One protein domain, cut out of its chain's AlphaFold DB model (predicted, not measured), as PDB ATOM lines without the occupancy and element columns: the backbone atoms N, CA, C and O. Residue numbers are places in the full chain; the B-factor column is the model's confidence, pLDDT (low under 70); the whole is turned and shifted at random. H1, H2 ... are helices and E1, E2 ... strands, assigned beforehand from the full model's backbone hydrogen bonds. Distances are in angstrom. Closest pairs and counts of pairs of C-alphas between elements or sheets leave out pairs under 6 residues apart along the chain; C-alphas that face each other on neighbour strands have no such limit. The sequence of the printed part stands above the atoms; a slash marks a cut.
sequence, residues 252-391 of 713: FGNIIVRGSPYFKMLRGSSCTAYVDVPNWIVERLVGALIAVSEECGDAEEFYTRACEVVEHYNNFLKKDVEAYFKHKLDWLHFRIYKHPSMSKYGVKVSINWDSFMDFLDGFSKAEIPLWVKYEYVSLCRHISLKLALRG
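AT A GLANCE: This is residues 252 to 391 of the 713 residues of an uncharacterized protein of Methanomicrobia archaeon (UniProt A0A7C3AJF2). A small three-stranded sheet of E2, E5 and E4 has one face covered by a helical hairpin, H1 and H2, whose helices run along the strands. Past one end of this slab H4 and H5 run opposite ways and, with H3, lengthen the body, while a small ribbon of E1 and E3, with H6 next to E1, lies to one side. The printed part has 140 residues with six named helices and five named strands, in the order E1 E2 E3 H1 H2 H3 E4 E5 H4 H5 H6, and its class is mixed, helices and strands. The larger sheet runs E2, E5, E4 and is mixed; E1 and E3 are antiparallel. The whole is compact, with a radius of gyration of the C-alphas of 15.7 A and spans of 49 by 36 by 25 A.

IN THESE COORDINATES: In the larger sheet, E2 is residues 263 to 265, E5 is 345 to 351, 19.4 A long, and E4 is 332 to 337, 16.0 A long. H1, residues 279 to 295, measures 24.8 A and begins with C-alpha 279 at (266.302, 264.173, 266.847). H2, residues 299 to 316, measures 25.4 A. H3 is residues 320 to 325. H4, residues 353 to 365, measures 18.7 A, and H5, residues 370 to 381, measures 16.5 A. E1 is residues 252 to 254, with C-alpha 252 at (257.847, 260.395, 270.275), E3 is 272 to 274, and H6 is 384 to 388, ending with C-alpha 388 at (256.937, 254.971, 269.539).

HOW THE PARTS SIT: E5, the inner strand, is antiparallel to E4 at 160 degrees, with N 348 and O 335 2.9 A apart, within hydrogen-bond range. E5 is parallel to E2 at 29 degrees, with N 347 and O 264 at 2.8 A. H1 and H2 form two layers with the sheet, helices on one face of it: H2 lies over E5 and E4 at a height of 8.8 A, and H1 over E5 at 9.3 A. The two touch, closest at the C-alphas of Ser 293 and Phe 302, 6.1 A, at a shallow tilt of 29 degrees, opposite ways. H1 and H5 touch only at their ends, closest at the C-alphas of Asn 279 and Cys 380, 5.0 A. H3 and H5 only just touch, with 3 pairs of C-alphas within 8 A, the closest being Phe 325 and Val 372, 6.7 A. H4 and H5 are close but not clearly touching, with the C-alphas of Ser 364 and Lys 373 7.7 A apart. E1 and E3 are antiparallel, with N 252 and O 273 at 2.8 A; the closest C-alphas of E1 and H6, those of Phe 252 and Ser 384, are 5.5 A apart. In H1, H2, H3, H5 and H6 every O i to N i+4 pair is within hydrogen-bond range; in H4, 8 of 9 are.

THE WHOLE: The two C-alphas farthest apart are those of Gly 297 and Glu 367, 49.4 A. The printed part has no cut, and no link is long. The mean pLDDT of the printed part is 89.6; residue 341, residues 388 to 389 and residue 391 are under 70.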
ATOM      1  N   PHE A 252     257.711 261.851 270.354       88.00
ATOM      2  CA  PHE A 252     257.847 260.395 270.275       88.00
ATOM      3  C   PHE A 252     258.161 259.748 271.630       88.00
ATOM      4  O   PHE A 252     257.874 258.576 271.856       88.00
ATOM      5  N   GLY A 253     258.760 260.493 272.556       87.56
ATOM      6  CA  GLY A 253     259.087 260.002 273.892       87.56
ATOM      7  C   GLY A 253     260.220 260.786 274.535       87.56
ATOM      8  O   GLY A 253     260.440 261.949 274.204       87.56
ATOM      9  N   ASN A 254     260.942 260.138 275.451       88.00
ATOM     10  CA  ASN A 254     262.107 260.727 276.103       88.00
ATOM     11  C   ASN A 254     263.406 259.999 275.722       88.00
ATOM     12  O   ASN A 254     263.482 258.769 275.762       88.00
ATOM     13  N   ILE A 255     264.440 260.781 275.421       87.38
ATOM     14  CA  ILE A 255     265.835 260.373 275.268       87.38
ATOM     15  C   ILE A 255     266.414 260.132 276.666       87.38
ATOM     16  O   ILE A 255     266.357 260.997 277.543       87.38
ATOM     17  N   ILE A 256     266.969 258.940 276.885       84.19
ATOM     18  CA  ILE A 256     267.495 258.510 278.185       84.19
ATOM     19  C   ILE A 256     268.957 258.112 278.016       84.19
ATOM     20  O   ILE A 256     269.262 257.197 277.258       84.19
ATOM     21  N   VAL A 257     269.835 258.755 278.785       86.50
ATOM     22  CA  VAL A 257     271.245 258.366 278.921       86.50
ATOM     23  C   VAL A 257     271.348 257.332 280.037       86.50
ATOM     24  O   VAL A 257     270.935 257.596 281.168       86.50
ATOM     25  N   ARG A 258     271.865 256.144 279.716       82.12
ATOM     26  CA  ARG A 258     272.129 255.062 280.676       82.12
ATOM     27  C   ARG A 258     273.640 254.881 280.820       82.12
ATOM     28  O   ARG A 258     274.363 255.082 279.856       82.12
ATOM     29  N   GLY A 259     274.105 254.507 282.010       76.88
ATOM     30  CA  GLY A 259     275.492 254.071 282.227       76.88
ATOM     31  C   GLY A 259     276.549 255.163 282.442       76.88
ATOM     32  O   GLY A 259     277.489 254.902 283.176       76.88
ATOM     33  N   SER A 260     276.395 256.389 281.920       86.69
ATOM     34  CA  SER A 260     277.425 257.435 282.117       86.69
ATOM     35  C   SER A 260     277.541 257.884 283.588       86.69
ATOM     36  O   SER A 260     276.512 258.225 284.190       86.69
ATOM     37  N   PRO A 261     278.753 257.945 284.179       87.56
ATOM     38  CA  PRO A 261     278.967 258.460 285.532       87.56
ATOM     39  C   PRO A 261     278.839 259.987 285.624       87.56
ATOM     40  O   PRO A 261     278.383 260.480 286.654       87.56
ATOM     41  N   TYR A 262     279.145 260.731 284.557       92.00
ATOM     42  CA  TYR A 262     279.340 262.183 284.639       92.00
ATOM     43  C   TYR A 262     278.128 263.022 284.235       92.00
ATOM     44  O   TYR A 262     277.970 264.134 284.743       92.00
ATOM     45  N   PHE A 263     277.235 262.517 283.373       93.56
ATOM     46  CA  PHE A 263     276.118 263.326 282.878       93.56
ATOM     47  C   PHE A 263     274.785 262.590 282.724       93.56
ATOM     48  O   PHE A 263     274.673 261.367 282.828       93.56
ATOM     49  N   LYS A 264     273.731 263.380 282.511       92.94
ATOM     50  CA  LYS A 264     272.387 262.933 282.128       92.94
ATOM     51  C   LYS A 264     271.664 264.018 281.336       92.94
ATOM     52  O   LYS A 264     271.998 265.195 281.439       92.94
ATOM     53  N   MET A 265     270.600 263.647 280.628       92.00
ATOM     54  CA  MET A 265     269.650 264.635 280.105       92.00
ATOM     55  C   MET A 265     268.911 265.311 281.264       92.00
ATOM     56  O   MET A 265     268.480 264.638 282.210       92.00
ATOM     57  N   LEU A 266     268.731 266.633 281.205       87.75
ATOM     58  CA  LEU A 266     267.821 267.305 282.133       87.75
ATOM     59  C   LEU A 266     266.380 266.833 281.890       87.75
ATOM     60  O   LEU A 266     265.937 266.705 280.751       87.75
ATOM     61  N   ARG A 267     265.647 266.575 282.979       81.69
ATOM     62  CA  ARG A 267     264.235 266.170 282.907       81.69
ATOM     63  C   ARG A 267     263.370 267.300 282.341       81.69
ATOM     64  O   ARG A 267     263.679 268.476 282.521       81.69
ATOM     65  N   GLY A 268     262.244 266.926 281.741       82.12
ATOM     66  CA  GLY A 268     261.329 267.859 281.085       82.12
ATOM     67  C   GLY A 268     261.674 268.004 279.607       82.12
ATOM     68  O   GLY A 268     262.065 267.026 278.981       82.12
ATOM     69  N   SER A 269     261.565 269.217 279.062       83.25
ATOM     70  CA  SER A 269     261.728 269.464 277.621       83.25
ATOM     71  C   SER A 269     263.080 269.026 277.060       83.25
ATOM     72  O   SER A 269     263.157 268.615 275.910       83.25
ATOM     73  N   SER A 270     264.150 269.064 277.860       86.81
ATOM     74  CA  SER A 270     265.484 268.711 277.374       86.81
ATOM     75  C   SER A 270     265.654 267.229 277.052       86.81
ATOM     76  O   SER A 270     266.466 266.902 276.196       86.81
ATOM     77  N   CYS A 271     264.917 266.334 277.714       87.69
ATOM     78  CA  CYS A 271     264.949 264.911 277.393       87.69
ATOM     79  C   CYS A 271     263.867 264.509 276.390       87.69
ATOM     80  O   CYS A 271     263.791 263.335 276.066       87.69
ATOM     81  N   THR A 272     263.012 265.419 275.924       89.06
ATOM     82  CA  THR A 272     261.877 265.080 275.060       89.06
ATOM     83  C   THR A 272     262.275 265.068 273.583       89.06
ATOM     84  O   THR A 272     262.865 266.015 273.074       89.06
ATOM     85  N   ALA A 273     261.921 263.985 272.893       91.44
ATOM     86  CA  ALA A 273     262.095 263.797 271.457       91.44
ATOM     87  C   ALA A 273     260.884 264.351 270.697       91.44
ATOM     88  O   ALA A 273     259.929 263.619 270.419       91.44
ATOM     89  N   TYR A 274     260.886 265.653 270.425       92.75
ATOM     90  CA  TYR A 274     259.782 266.334 269.749       92.75
ATOM     91  C   TYR A 274     259.681 265.949 268.266       92.75
ATOM     92  O   TYR A 274     260.688 265.688 267.606       92.75
ATOM     93  N   VAL A 275     258.454 265.917 267.744       93.12
ATOM     94  CA  VAL A 275     258.173 265.783 266.307       93.12
ATOM     95  C   VAL A 275     258.752 266.998 265.569       93.12
ATOM     96  O   VAL A 275     258.768 268.095 266.117       93.12
ATOM     97  N   ASP A 276     259.259 266.806 264.349       95.19
ATOM     98  CA  ASP A 276     259.855 267.844 263.481       95.19
ATOM     99  C   ASP A 276     261.094 268.584 264.034       95.19
ATOM    100  O   ASP A 276     261.672 269.432 263.355       95.19
ATOM    101  N   VAL A 277     261.581 268.200 265.218       94.88
ATOM    102  CA  VAL A 277     262.914 268.555 265.727       94.88
ATOM    103  C   VAL A 277     263.908 267.491 265.251       94.88
ATOM    104  O   VAL A 277     263.571 266.306 265.315       94.88
ATOM    105  N   PRO A 278     265.115 267.847 264.764       94.12
ATOM    106  CA  PRO A 278     266.073 266.903 264.180       94.12
ATOM    107  C   PRO A 278     266.714 266.017 265.258       94.12
ATOM    108  O   PRO A 278     267.859 266.201 265.676       94.12
ATOM    109  N   ASN A 279     265.950 265.036 265.730       93.00
ATOM    110  CA  ASN A 279     266.302 264.173 266.847       93.00
ATOM    111  C   ASN A 279     267.595 263.378 266.618       93.00
ATOM    112  O   ASN A 279     268.302 263.090 267.582       93.00
ATOM    113  N   TRP A 280     267.940 263.079 265.362       92.19
ATOM    114  CA  TRP A 280     269.230 262.481 265.012       92.19
ATOM    115  C   TRP A 280     270.426 263.329 265.474       92.19
ATOM    116  O   TRP A 280     271.392 262.787 266.003       92.19
ATOM    117  N   ILE A 281     270.352 264.663 265.361       93.88
ATOM    118  CA  ILE A 281     271.423 265.565 265.820       93.88
ATOM    119  C   ILE A 281     271.555 265.494 267.346       93.88
ATOM    120  O   ILE A 281     272.664 265.430 267.873       93.88
ATOM    121  N   VAL A 282     270.425 265.452 268.061       93.75
ATOM    122  CA  VAL A 282     270.409 265.325 269.527       93.75
ATOM    123  C   VAL A 282     271.015 263.989 269.960       93.75
ATOM    124  O   VAL A 282     271.809 263.947 270.896       93.75
ATOM    125  N   GLU A 283     270.688 262.897 269.271       92.19
ATOM    126  CA  GLU A 283     271.251 261.576 269.564       92.19
ATOM    127  C   GLU A 283     272.750 261.502 269.251       92.19
ATOM    128  O   GLU A 283     273.508 260.966 270.056       92.19
ATOM    129  N   ARG A 284     273.203 262.098 268.142       94.06
ATOM    130  CA  ARG A 284     274.627 262.204 267.786       94.06
ATOM    131  C   ARG A 284     275.422 262.998 268.821       94.06
ATOM    132  O   ARG A 284     276.491 262.544 269.228       94.06
ATOM    133  N   LEU A 285     274.875 264.115 269.309       95.50
ATOM    134  CA  LEU A 285     275.455 264.866 270.424       95.50
ATOM    135  C   LEU A 285     275.562 263.988 271.675       95.50
ATOM    136  O   LEU A 285     276.620 263.918 272.293       95.50
ATOM    137  N   VAL A 286     274.478 263.302 272.047       94.31
ATOM    138  CA  VAL A 286     274.470 262.418 273.219       94.31
ATOM    139  C   VAL A 286     275.493 261.291 273.068       94.31
ATOM    140  O   VAL A 286     276.217 261.021 274.020       94.31
ATOM    141  N   GLY A 287     275.600 260.672 271.892       94.00
ATOM    142  CA  GLY A 287     276.598 259.640 271.604       94.00
ATOM    143  C   GLY A 287     278.033 260.155 271.727       94.00
ATOM    144  O   GLY A 287     278.859 259.500 272.354       94.00
ATOM    145  N   ALA A 288     278.313 261.357 271.215       96.12
ATOM    146  CA  ALA A 288     279.621 261.996 271.373       96.12
ATOM    147  C   ALA A 288     279.951 262.273 272.850       96.12
ATOM    148  O   ALA A 288     281.068 262.024 273.293       96.12
ATOM    149  N   LEU A 289     278.971 262.724 273.637       96.25
ATOM    150  CA  LEU A 289     279.148 262.934 275.075       96.25
ATOM    151  C   LEU A 289     279.330 261.620 275.851       96.25
ATOM    152  O   LEU A 289     280.050 261.611 276.846       96.25
ATOM    153  N   ILE A 290     278.704 260.517 275.420       95.19
ATOM    154  CA  ILE A 290     278.950 259.183 275.994       95.19
ATOM    155  C   ILE A 290     280.404 258.774 275.750       95.19
ATOM    156  O   ILE A 290     281.072 258.428 276.715       95.19
ATOM    157  N   ALA A 291     280.908 258.904 274.519       94.06
ATOM    158  CA  ALA A 291     282.300 258.579 274.198       94.06
ATOM    159  C   ALA A 291     283.291 259.405 275.040       94.06
ATOM    160  O   ALA A 291     284.174 258.848 275.683       94.06
ATOM    161  N   VAL A 292     283.078 260.724 275.155       94.50
ATOM    162  CA  VAL A 292     283.888 261.578 276.047       94.50
ATOM    163  C   VAL A 292     283.795 261.110 277.503       94.50
ATOM    164  O   VAL A 292     284.793 261.078 278.213       94.50
ATOM    165  N   SER A 293     282.606 260.714 277.962       93.38
ATOM    166  CA  SER A 293     282.410 260.209 279.323       93.38
ATOM    167  C   SER A 293     283.120 258.882 279.600       93.38
ATOM    168  O   SER A 293     283.327 258.588 280.775       93.38
ATOM    169  N   GLU A 294     283.411 258.071 278.588       92.44
ATOM    170  CA  GLU A 294     284.128 256.794 278.727       92.44
ATOM    171  C   GLU A 294     285.649 256.995 278.776       92.44
ATOM    172  O   GLU A 294     286.354 256.191 279.380       92.44
ATOM    173  N   GLU A 295     286.145 258.083 278.184       92.25
ATOM    174  CA  GLU A 295     287.573 258.410 278.114       92.25
ATOM    175  C   GLU A 295     288.085 259.233 279.308       92.25
ATOM    176  O   GLU A 295     289.283 259.223 279.577       92.25
ATOM    177  N   CYS A 296     287.212 259.965 280.008       90.62
ATOM    178  CA  CYS A 296     287.621 260.890 281.072       90.62
ATOM    179  C   CYS A 296     287.795 260.211 282.439       90.62
ATOM    180  O   CYS A 296     286.948 259.424 282.882       90.62
ATOM    181  N   GLY A 297     288.853 260.603 283.153       85.94
ATOM    182  CA  GLY A 297     289.176 260.098 284.491       85.94
ATOM    183  C   GLY A 297     288.383 260.764 285.616       85.94
ATOM    184  O   GLY A 297     288.168 260.149 286.662       85.94
ATOM    185  N   ASP A 298     287.912 261.994 285.404       90.56
ATOM    186  CA  ASP A 298     287.115 262.733 286.382       90.56
ATOM    187  C   ASP A 298     286.037 263.640 285.752       90.56
ATOM    188  O   ASP A 298     285.891 263.773 284.534       90.56
ATOM    189  N   ALA A 299     285.224 264.244 286.622       87.69
ATOM    190  CA  ALA A 299     284.069 265.044 286.233       87.69
ATOM    191  C   ALA A 299     284.434 266.412 285.621       87.69
ATOM    192  O   ALA A 299     283.638 266.958 284.852       87.69
ATOM    193  N   GLU A 300     285.597 266.973 285.947       88.06
ATOM    194  CA  GLU A 300     286.006 268.310 285.503       88.06
ATOM    195  C   GLU A 300     286.719 268.255 284.153       88.06
ATOM    196  O   GLU A 300     286.465 269.093 283.279       88.06
ATOM    197  N   GLU A 301     287.493 267.194 283.932       91.88
ATOM    198  CA  GLU A 301     287.969 266.800 282.609       91.88
ATOM    199  C   GLU A 301     286.783 266.574 281.657       91.88
ATOM    200  O   GLU A 301     286.729 267.165 280.572       91.88
ATOM    201  N   PHE A 302     285.773 265.809 282.100       94.25
ATOM    202  CA  PHE A 302     284.546 265.608 281.328       94.25
ATOM    203  C   PHE A 302     283.858 266.937 280.994       94.25
ATOM    204  O   PHE A 302     283.470 267.148 279.847       94.25
ATOM    205  N   TYR A 303     283.686 267.839 281.969       93.56
ATOM    206  CA  TYR A 303     282.987 269.111 281.754       93.56
ATOM    207  C   TYR A 303     283.646 269.960 280.662       93.56
ATOM    208  O   TYR A 303     282.945 270.480 279.791       93.56
ATOM    209  N   THR A 304     284.976 270.060 280.688       93.12
ATOM    210  CA  THR A 304     285.753 270.849 279.724       93.12
ATOM    211  C   THR A 304     285.572 270.305 278.306       93.12
ATOM    212  O   THR A 304     285.095 271.024 277.426       93.12
ATOM    213  N   ARG A 305     285.813 269.002 278.102       95.88
ATOM    214  CA  ARG A 305     285.649 268.348 276.790       95.88
ATOM    215  C   ARG A 305     284.193 268.344 276.317       95.88
ATOM    216  O   ARG A 305     283.908 268.533 275.136       95.88
ATOM    217  N   ALA A 306     283.238 268.173 277.230       95.75
ATOM    218  CA  ALA A 306     281.815 268.220 276.906       95.75
ATOM    219  C   ALA A 306     281.369 269.606 276.418       95.75
ATOM    220  O   ALA A 306     280.494 269.689 275.553       95.75
ATOM    221  N   CYS A 307     281.953 270.689 276.945       96.00
ATOM    222  CA  CYS A 307     281.669 272.044 276.471       96.00
ATOM    223  C   CYS A 307     282.155 272.250 275.032       96.00
ATOM    224  O   CYS A 307     281.391 272.774 274.224       96.00
ATOM    225  N   GLU A 308     283.347 271.756 274.685       96.50
ATOM    226  CA  GLU A 308     283.878 271.799 273.312       96.50
ATOM    227  C   GLU A 308     282.981 271.031 272.331       96.50
ATOM    228  O   GLU A 308     282.617 271.548 271.272       96.50
ATOM    229  N   VAL A 309     282.543 269.821 272.705       97.19
ATOM    230  CA  VAL A 309     281.598 269.029 271.899       97.19
ATOM    231  C   VAL A 309     280.283 269.784 271.709       97.19
ATOM    232  O   VAL A 309     279.778 269.894 270.593       97.19
ATOM    233  N   VAL A 310     279.713 270.338 272.778       97.06
ATOM    234  CA  VAL A 310     278.464 271.107 272.700       97.06
ATOM    235  C   VAL A 310     278.609 272.343 271.810       97.06
ATOM    236  O   VAL A 310     277.704 272.644 271.026       97.06
ATOM    237  N   GLU A 311     279.729 273.054 271.897       96.44
ATOM    238  CA  GLU A 311     280.006 274.225 271.065       96.44
ATOM    239  C   GLU A 311     280.167 273.854 269.588       96.44
ATOM    240  O   GLU A 311     279.592 274.524 268.726       96.44
ATOM    241  N   HIS A 312     280.831 272.735 269.287       96.12
ATOM    242  CA  HIS A 312     280.902 272.185 267.934       96.12
ATOM    243  C   HIS A 312     279.502 271.949 267.338       96.12
ATOM    244  O   HIS A 312     279.208 272.445 266.251       96.12
ATOM    245  N   TYR A 313     278.598 271.283 268.066       96.25
ATOM    246  CA  TYR A 313     277.225 271.043 267.590       96.25
ATOM    247  C   TYR A 313     276.397 272.332 267.462       96.25
ATOM    248  O   TYR A 313     275.619 272.474 266.520       96.25
ATOM    249  N   ASN A 314     276.563 273.300 268.369       96.00
ATOM    250  CA  ASN A 314     275.902 274.604 268.249       96.00
ATOM    251  C   ASN A 314     276.386 275.392 267.014       96.00
ATOM    252  O   ASN A 314     275.597 276.114 266.405       96.00
ATOM    253  N   ASN A 315     277.663 275.263 266.638       93.44
ATOM    254  CA  ASN A 315     278.213 275.871 265.423       93.44
ATOM    255  C   ASN A 315     277.733 275.155 264.156       93.44
ATOM    256  O   ASN A 315     277.347 275.826 263.194       93.44
ATOM    257  N   PHE A 316     277.664 273.821 264.187       92.56
ATOM    258  CA  PHE A 316     277.098 273.001 263.113       92.56
ATOM    259  C   PHE A 316     275.668 273.444 262.760       92.56
ATOM    260  O   PHE A 316     275.384 273.741 261.599       92.56
ATOM    261  N   LEU A 317     274.795 273.613 263.766       93.25
ATOM    262  CA  LEU A 317     273.403 274.071 263.590       93.25
ATOM    263  C   LEU A 317     273.270 275.453 262.919       93.25
ATOM    264  O   LEU A 317     272.219 275.760 262.351       93.25
ATOM    265  N   LYS A 318     274.314 276.287 262.986       88.50
ATOM    266  CA  LYS A 318     274.317 277.655 262.444       88.50
ATOM    267  C   LYS A 318     274.932 277.776 261.055       88.50
ATOM    268  O   LYS A 318     274.490 278.640 260.307       88.50
ATOM    269  N   LYS A 319     275.982 277.007 260.748       85.31
ATOM    270  CA  LYS A 319     276.789 277.182 259.524       85.31
ATOM    271  C   LYS A 319     276.624 276.024 258.551       85.31
ATOM    272  O   LYS A 319     276.197 276.221 257.418       85.31
ATOM    273  N   ASP A 320     276.932 274.817 259.003       81.56
ATOM    274  CA  ASP A 320     277.010 273.651 258.118       81.56
ATOM    275  C   ASP A 320     275.617 273.195 257.680       81.56
ATOM    276  O   ASP A 320     275.393 272.834 256.525       81.56
ATOM    277  N   VAL A 321     274.644 273.300 258.587       84.75
ATOM    278  CA  VAL A 321     273.250 272.971 258.293       84.75
ATOM    279  C   VAL A 321     272.626 273.945 257.284       84.75
ATOM    280  O   VAL A 321     271.855 273.522 256.423       84.75
ATOM    281  N   GLU A 322     273.008 275.225 257.318       87.19
ATOM    282  CA  GLU A 322     272.547 276.223 256.346       87.19
ATOM    283  C   GLU A 322     273.048 275.907 254.933       87.19
ATOM    284  O   GLU A 322     272.294 276.033 253.968       87.19
ATOM    285  N   ALA A 323     274.286 275.430 254.787       83.12
ATOM    286  CA  ALA A 323     274.812 275.041 253.480       83.12
ATOM    287  C   ALA A 323     273.962 273.934 252.828       83.12
ATOM    288  O   ALA A 323     273.726 273.977 251.611       83.12
ATOM    289  N   TYR A 324     273.472 273.001 253.651       81.62
ATOM    290  CA  TYR A 324     272.724 271.821 253.231       81.62
ATOM    291  C   TYR A 324     271.220 272.079 253.051       81.62
ATOM    292  O   TYR A 324     270.698 271.948 251.945       81.62
ATOM    293  N   PHE A 325     270.522 272.514 254.105       86.69
ATOM    294  CA  PHE A 325     269.065 272.731 254.091       86.69
ATOM    295  C   PHE A 325     268.654 274.142 253.654       86.69
ATOM    296  O   PHE A 325     267.461 274.449 253.617       86.69
ATOM    297  N   LYS A 326     269.620 275.022 253.354       87.62
ATOM    298  CA  LYS A 326     269.395 276.452 253.062       87.62
ATOM    299  C   LYS A 326     268.715 277.217 254.202       87.62
ATOM    300  O   LYS A 326     268.191 278.300 253.982       87.62
ATOM    301  N   HIS A 327     268.731 276.652 255.411       90.19
ATOM    302  CA  HIS A 327     268.123 277.210 256.614       90.19
ATOM    303  C   HIS A 327     269.010 276.945 257.826       90.19
ATOM    304  O   HIS A 327     269.600 275.870 257.956       90.19
ATOM    305  N   LYS A 328     269.065 277.917 258.737       90.31
ATOM    306  CA  LYS A 328     269.699 277.758 260.047       90.31
ATOM    307  C   LYS A 328     268.745 277.070 261.012       90.31
ATOM    308  O   LYS A 328     267.534 277.272 260.946       90.31
ATOM    309  N   LEU A 329     269.309 276.301 261.938       94.44
ATOM    310  CA  LEU A 329     268.581 275.686 263.051       94.44
ATOM    311  C   LEU A 329     269.008 276.308 264.386       94.44
ATOM    312  O   LEU A 329     269.132 275.623 265.399       94.44
ATOM    313  N   ASP A 330     269.269 277.615 264.389       90.69
ATOM    314  CA  ASP A 330     269.705 278.379 265.564       90.69
ATOM    315  C   ASP A 330     268.613 278.536 266.637       90.69
ATOM    316  O   ASP A 330     268.907 278.897 267.780       90.69
ATOM    317  N   TRP A 331     267.373 278.174 266.302       94.56
ATOM    318  CA  TRP A 331     266.288 277.951 267.252       94.56
ATOM    319  C   TRP A 331     266.530 276.743 268.176       94.56
ATOM    320  O   TRP A 331     265.888 276.655 269.224       94.56
ATOM    321  N   LEU A 332     267.450 275.831 267.840       95.75
ATOM    322  CA  LEU A 332     267.880 274.713 268.684       95.75
ATOM    323  C   LEU A 332     269.240 275.024 269.321       95.75
ATOM    324  O   LEU A 332     270.196 275.387 268.641       95.75
ATOM    325  N   HIS A 333     269.351 274.855 270.639       96.06
ATOM    326  CA  HIS A 333     270.583 275.159 271.364       96.06
ATOM    327  C   HIS A 333     270.887 274.162 272.484       96.06
ATOM    328  O   HIS A 333     270.011 273.787 273.274       96.06
ATOM    329  N   PHE A 334     272.160 273.790 272.597       96.75
ATOM    330  CA  PHE A 334     272.669 272.841 273.580       96.75
ATOM    331  C   PHE A 334     273.576 273.518 274.604       96.75
ATOM    332  O   PHE A 334     274.366 274.395 274.264       96.75
ATOM    333  N   ARG A 335     273.497 273.082 275.865       95.81
ATOM    334  CA  ARG A 335     274.406 273.529 276.931       95.81
ATOM    335  C   ARG A 335     274.611 272.461 278.000       95.81
ATOM    336  O   ARG A 335     273.664 271.751 278.352       95.81
ATOM    337  N   ILE A 336     275.811 272.409 278.574       94.00
ATOM    338  CA  ILE A 336     276.080 271.657 279.804       94.00
ATOM    339  C   ILE A 336     275.721 272.534 281.006       94.00
ATOM    340  O   ILE A 336     276.056 273.714 281.065       94.00
ATOM    341  N   TYR A 337     274.999 271.968 281.967       88.00
ATOM    342  CA  TYR A 337     274.512 272.673 283.146       88.00
ATOM    343  C   TYR A 337     274.832 271.890 284.422       88.00
ATOM    344  O   TYR A 337     274.395 270.752 284.581       88.00
ATOM    345  N   LYS A 338     275.545 272.511 285.366       83.81
ATOM    346  CA  LYS A 338     275.790 271.962 286.709       83.81
ATOM    347  C   LYS A 338     274.687 272.457 287.646       83.81
ATOM    348  O   LYS A 338     274.616 273.645 287.945       83.81
ATOM    349  N   HIS A 339     273.791 271.570 288.086       72.75
ATOM    350  CA  HIS A 339     272.827 271.931 289.131       72.75
ATOM    351  C   HIS A 339     273.508 271.780 290.502       72.75
ATOM    352  O   HIS A 339     274.071 270.714 290.742       72.75
ATOM    353  N   PRO A 340     273.405 272.755 291.428       70.25
ATOM    354  CA  PRO A 340     274.080 272.690 292.733       70.25
ATOM    355  C   PRO A 340     273.769 271.428 293.550       70.25
ATOM    356  O   PRO A 340     274.585 270.962 294.328       70.25
ATOM    357  N   SER A 341     272.575 270.862 293.358       67.44
ATOM    358  CA  SER A 341     272.099 269.663 294.058       67.44
ATOM    359  C   SER A 341     272.168 268.366 293.235       67.44
ATOM    360  O   SER A 341     271.492 267.396 293.578       67.44
ATOM    361  N   MET A 342     272.872 268.341 292.099       72.12
ATOM    362  CA  MET A 342     273.028 267.132 291.283       72.12
ATOM    363  C   MET A 342     274.474 266.653 291.276       72.12
ATOM    364  O   MET A 342     275.385 267.431 291.035       72.12
ATOM    365  N   SER A 343     274.656 265.341 291.425       79.12
ATOM    366  CA  SER A 343     275.960 264.679 291.301       79.12
ATOM    367  C   SER A 343     276.470 264.558 289.861       79.12
ATOM    368  O   SER A 343     277.630 264.233 289.657       79.12
ATOM    369  N   LYS A 344     275.612 264.802 288.863       88.12
ATOM    370  CA  LYS A 344     275.936 264.707 287.432       88.12
ATOM    371  C   LYS A 344     275.625 266.009 286.719       88.12
ATOM    372  O   LYS A 344     274.627 266.666 287.040       88.12
ATOM    373  N   TYR A 345     276.402 266.308 285.687       92.06
ATOM    374  CA  TYR A 345     276.112 267.376 284.745       92.06
ATOM    375  C   TYR A 345     274.823 267.094 283.966       92.06
ATOM    376  O   TYR A 345     274.501 265.963 283.599       92.06
ATOM    377  N   GLY A 346     274.042 268.141 283.739       92.06
ATOM    378  CA  GLY A 346     272.809 268.099 282.975       92.06
ATOM    379  C   GLY A 346     273.017 268.617 281.562       92.06
ATOM    380  O   GLY A 346     273.355 269.784 281.384       92.06
ATOM    381  N   VAL A 347     272.739 267.796 280.556       94.56
ATOM    382  CA  VAL A 347     272.628 268.262 279.170       94.56
ATOM    383  C   VAL A 347     271.266 268.925 279.011       94.56
ATOM    384  O   VAL A 347     270.219 268.291 279.192       94.56
ATOM    385  N   LYS A 348     271.276 270.223 278.709       94.12
ATOM    386  CA  LYS A 348     270.075 271.002 278.418       94.12
ATOM    387  C   LYS A 348     269.963 271.238 276.919       94.12
ATOM    388  O   LYS A 348     270.778 271.947 276.338       94.12
ATOM    389  N   VAL A 349     268.887 270.709 276.348       94.00
ATOM    390  CA  VAL A 349     268.389 271.052 275.015       94.00
ATOM    391  C   VAL A 349     267.345 272.153 275.180       94.00
ATOM    392  O   VAL A 349     266.425 272.016 275.994       94.00
ATOM    393  N   SER A 350     267.530 273.262 274.471       92.25
ATOM    394  CA  SER A 350     266.640 274.424 274.471       92.25
ATOM    395  C   SER A 350     266.111 274.643 273.061       92.25
ATOM    396  O   SER A 350     266.890 274.627 272.114       92.25
ATOM    397  N   ILE A 351     264.802 274.851 272.944       92.81
ATOM    398  CA  ILE A 351     264.121 275.162 271.686       92.81
ATOM    399  C   ILE A 351     263.501 276.547 271.857       92.81
ATOM    400  O   ILE A 351     262.747 276.762 272.812       92.81
ATOM    401  N   ASN A 352     263.835 277.480 270.970       92.06
ATOM    402  CA  ASN A 352     263.074 278.709 270.800       92.06
ATOM    403  C   ASN A 352     261.837 278.378 269.961       92.06
ATOM    404  O   ASN A 352     261.931 278.198 268.750       92.06
ATOM    405  N   TRP A 353     260.695 278.235 270.631       87.38
ATOM    406  CA  TRP A 353     259.473 277.750 270.001       87.38
ATOM    407  C   TRP A 353     258.909 278.696 268.947       87.38
ATOM    408  O   TRP A 353     258.440 278.208 267.927       87.38
ATOM    409  N   ASP A 354     258.981 280.010 269.159       86.25
ATOM    410  CA  ASP A 354     258.465 280.976 268.186       86.25
ATOM    411  C   ASP A 354     259.287 280.892 266.888       86.25
ATOM    412  O   ASP A 354     258.739 280.654 265.815       86.25
ATOM    413  N   SER A 355     260.621 280.907 267.001       91.31
ATOM    414  CA  SER A 355     261.516 280.738 265.846       91.31
ATOM    415  C   SER A 355     261.415 279.356 265.192       91.31
ATOM    416  O   SER A 355     261.618 279.229 263.989       91.31
ATOM    417  N   PHE A 356     261.100 278.311 265.962       94.38
ATOM    418  CA  PHE A 356     260.830 276.983 265.414       94.38
ATOM    419  C   PHE A 356     259.551 276.972 264.566       94.38
ATOM    420  O   PHE A 356     259.548 276.380 263.491       94.38
ATOM    421  N   MET A 357     258.485 277.647 265.004       90.75
ATOM    422  CA  MET A 357     257.248 277.759 264.218       90.75
ATOM    423  C   MET A 357     257.472 278.546 262.928       90.75
ATOM    424  O   MET A 357     257.076 278.075 261.861       90.75
ATOM    425  N   ASP A 358     258.181 279.673 263.014       90.81
ATOM    426  CA  ASP A 358     258.576 280.460 261.840       90.81
ATOM    427  C   ASP A 358     259.407 279.614 260.864       90.81
ATOM    428  O   ASP A 358     259.195 279.657 259.650       90.81
ATOM    429  N   PHE A 359     260.316 278.785 261.391       95.75
ATOM    430  CA  PHE A 359     261.083 277.834 260.593       95.75
ATOM    431  C   PHE A 359     260.181 276.818 259.881       95.75
ATOM    432  O   PHE A 359     260.372 276.605 258.688       95.75
ATOM    433  N   LEU A 360     259.197 276.203 260.549       95.75
ATOM    434  CA  LEU A 360     258.305 275.228 259.901       95.75
ATOM    435  C   LEU A 360     257.526 275.850 258.731       95.75
ATOM    436  O   LEU A 360     257.394 275.239 257.664       95.75
ATOM    437  N   ASP A 361     257.026 277.071 258.912       92.62
ATOM    438  CA  ASP A 361     256.274 277.779 257.875       92.62
ATOM    439  C   ASP A 361     257.174 278.280 256.734       92.62
ATOM    440  O   ASP A 361     256.772 278.211 255.571       92.62
ATOM    441  N   GLY A 362     258.393 278.735 257.033       95.19
ATOM    442  CA  GLY A 362     259.378 279.135 256.022       95.19
ATOM    443  C   GLY A 362     259.923 277.946 255.227       95.19
ATOM    444  O   GLY A 362     259.893 277.948 253.996       95.19
ATOM    445  N   PHE A 363     260.349 276.890 255.920       96.88
ATOM    446  CA  PHE A 363     260.951 275.698 255.323       96.88
ATOM    447  C   PHE A 363     259.973 274.935 254.426       96.88
ATOM    448  O   PHE A 363     260.348 274.459 253.353       96.88
ATOM    449  N   SER A 364     258.700 274.843 254.826       96.38
ATOM    450  CA  SER A 364     257.673 274.174 254.015       96.38
ATOM    451  C   SER A 364     257.464 274.839 252.648       96.38
ATOM    452  O   SER A 364     257.309 274.133 251.647       96.38
ATOM    453  N   LYS A 365     257.546 276.173 252.593       95.38
ATOM    454  CA  LYS A 365     257.359 277.000 251.387       95.38
ATOM    455  C   LYS A 365     258.644 277.265 250.602       95.38
ATOM    456  O   LYS A 365     258.593 277.885 249.548       95.38
ATOM    457  N   ALA A 366     259.797 276.838 251.111       94.38
ATOM    458  CA  ALA A 366     261.068 277.097 250.454       94.38
ATOM    459  C   ALA A 366     261.144 276.397 249.087       94.38
ATOM    460  O   ALA A 366     260.810 275.213 248.966       94.38
ATOM    461  N   GLU A 367     261.652 277.108 248.079       91.62
ATOM    462  CA  GLU A 367     261.918 276.585 246.732       91.62
ATOM    463  C   GLU A 367     263.217 275.761 246.704       91.62
ATOM    464  O   GLU A 367     264.195 276.080 246.030       91.62
ATOM    465  N   ILE A 368     263.238 274.690 247.495       93.25
ATOM    466  CA  ILE A 368     264.312 273.695 247.535       93.25
ATOM    467  C   ILE A 368     263.770 272.332 247.096       93.25
ATOM    468  O   ILE A 368     262.576 272.073 247.271       93.25
ATOM    469  N   PRO A 369     264.622 271.434 246.563       93.38
ATOM    470  CA  PRO A 369     264.168 270.128 246.106       93.38
ATOM    471  C   PRO A 369     263.447 269.343 247.204       93.38
ATOM    472  O   PRO A 369     263.888 269.296 248.354       93.38
ATOM    473  N   LEU A 370     262.361 268.667 246.836       94.56
ATOM    474  CA  LEU A 370     261.507 267.961 247.789       94.56
ATOM    475  C   LEU A 370     262.255 266.854 248.556       94.56
ATOM    476  O   LEU A 370     262.001 266.645 249.741       94.56
ATOM    477  N   TRP A 371     263.245 266.211 247.927       93.31
ATOM    478  CA  TRP A 371     264.104 265.227 248.593       93.31
ATOM    479  C   TRP A 371     264.928 265.833 249.743       93.31
ATOM    480  O   TRP A 371     265.108 265.169 250.759       93.31
ATOM    481  N   VAL A 372     265.343 267.106 249.645       94.25
ATOM    482  CA  VAL A 372     266.049 267.828 250.722       94.25
ATOM    483  C   VAL A 372     265.109 268.066 251.905       94.25
ATOM    484  O   VAL A 372     265.485 267.851 253.059       94.25
ATOM    485  N   LYS A 373     263.854 268.456 251.633       95.50
ATOM    486  CA  LYS A 373     262.825 268.620 252.677       95.50
ATOM    487  C   LYS A 373     262.563 267.299 253.405       95.50
ATOM    488  O   LYS A 373     262.472 267.266 254.632       95.50
ATOM    489  N   TYR A 374     262.480 266.203 252.659       94.62
ATOM    490  CA  TYR A 374     262.209 264.876 253.212       94.62
ATOM    491  C   TYR A 374     263.404 264.242 253.919       94.62
ATOM    492  O   TYR A 374     263.225 263.467 254.859       94.62
ATOM    493  N   GLU A 375     264.623 264.619 253.551       93.25
ATOM    494  CA  GLU A 375     265.806 264.267 254.321       93.25
ATOM    495  C   GLU A 375     265.792 264.921 255.707       93.25
ATOM    496  O   GLU A 375     265.997 264.225 256.701       93.25
ATOM    497  N   TYR A 376     265.433 266.208 255.805       94.88
ATOM    498  CA  TYR A 376     265.216 266.861 257.101       94.88
ATOM    499  C   TYR A 376     264.160 266.113 257.933       94.88
ATOM    500  O   TYR A 376     264.418 265.739 259.079       94.88
ATOM    501  N   VAL A 377     262.999 265.810 257.341       94.56
ATOM    502  CA  VAL A 377     261.929 265.046 258.011       94.56
ATOM    503  C   VAL A 377     262.432 263.671 258.477       94.56
ATOM    504  O   VAL A 377     262.096 263.222 259.577       94.56
ATOM    505  N   SER A 378     263.272 263.000 257.688       92.12
ATOM    506  CA  SER A 378     263.887 261.723 258.064       92.12
ATOM    507  C   SER A 378     264.785 261.856 259.303       92.12
ATOM    508  O   SER A 378     264.673 261.051 260.234       92.12
ATOM    509  N   LEU A 379     265.595 262.919 259.393       92.12
ATOM    510  CA  LEU A 379     266.410 263.212 260.582       92.12
ATOM    511  C   LEU A 379     265.553 263.462 261.831       92.12
ATOM    512  O   LEU A 379     265.938 263.069 262.939       92.12
ATOM    513  N   CYS A 380     264.377 264.072 261.671       93.25
ATOM    514  CA  CYS A 380     263.421 264.253 262.765       93.25
ATOM    515  C   CYS A 380     262.840 262.920 263.252       93.25
ATOM    516  O   CYS A 380     262.615 262.730 264.450       93.25
ATOM    517  N   ARG A 381     262.633 261.976 262.332       88.81
ATOM    518  CA  ARG A 381     262.030 260.660 262.587       88.81
ATOM    519  C   ARG A 381     262.997 259.605 263.090       88.81
ATOM    520  O   ARG A 381     262.527 258.551 263.502       88.81
ATOM    521  N   HIS A 382     264.303 259.836 263.079       80.12
ATOM    522  CA  HIS A 382     265.297 258.781 263.296       80.12
ATOM    523  C   HIS A 382     265.038 257.896 264.534       80.12
ATOM    524  O   HIS A 382     265.047 256.672 264.450       80.12
ATOM    525  N   ILE A 383     264.701 258.508 265.672       76.06
ATOM    526  CA  ILE A 383     264.415 257.788 266.927       76.06
ATOM    527  C   ILE A 383     262.938 257.434 267.117       76.06
ATOM    528  O   ILE A 383     262.579 256.790 268.107       76.06
ATOM    529  N   SER A 384     262.079 257.868 266.192       77.44
ATOM    530  CA  SER A 384     260.626 257.788 266.318       77.44
ATOM    531  C   SER A 384     260.166 256.350 266.485       77.44
ATOM    532  O   SER A 384     259.450 256.079 267.434       77.44
ATOM    533  N   LEU A 385     260.650 255.410 265.668       72.25
ATOM    534  CA  LEU A 385     260.242 254.008 265.748       72.25
ATOM    535  C   LEU A 385     260.613 253.385 267.104       72.25
ATOM    536  O   LEU A 385     259.765 252.819 267.786       72.25
ATOM    537  N   LYS A 386     261.861 253.559 267.555       79.75
ATOM    538  CA  LYS A 386     262.346 253.014 268.836       79.75
ATOM    539  C   LYS A 386     261.582 253.564 270.042       79.75
ATOM    540  O   LYS A 386     261.428 252.857 271.038       79.75
ATOM    541  N   LEU A 387     261.167 254.830 269.987       73.81
ATOM    542  CA  LEU A 387     260.442 255.480 271.078       73.81
ATOM    543  C   LEU A 387     258.928 255.251 270.994       73.81
ATOM    544  O   LEU A 387     258.324 255.002 272.031       73.81
ATOM    545  N   ALA A 388     258.351 255.241 269.793       67.88
ATOM    546  CA  ALA A 388     256.937 254.971 269.539       67.88
ATOM    547  C   ALA A 388     256.553 253.533 269.909       67.88
ATOM    548  O   ALA A 388     255.532 253.321 270.561       67.88
ATOM    549  N   LEU A 389     257.424 252.557 269.608       66.00
ATOM    550  CA  LEU A 389     257.261 251.151 270.006       66.00
ATOM    551  C   LEU A 389     257.247 250.933 271.532       66.00
ATOM    552  O   LEU A 389     256.970 249.830 271.989       66.00
ATOM    553  N   ARG A 390     257.518 251.964 272.345       75.31
ATOM    554  CA  ARG A 390     257.371 251.920 273.812       75.31
ATOM    555  C   ARG A 390     255.969 252.334 274.292       75.31
ATOM    556  O   ARG A 390     255.812 252.613 275.478       75.31
ATOM    557  N   GLY A 391     254.977 252.386 273.397       67.81
ATOM    558  CA  GLY A 391     253.566 252.646 273.723       67.81
ATOM    559  C   GLY A 391     253.160 254.123 273.690       67.81
ATOM    560  O   GLY A 391     252.272 254.537 274.429       67.81
TER     561      GLY A 391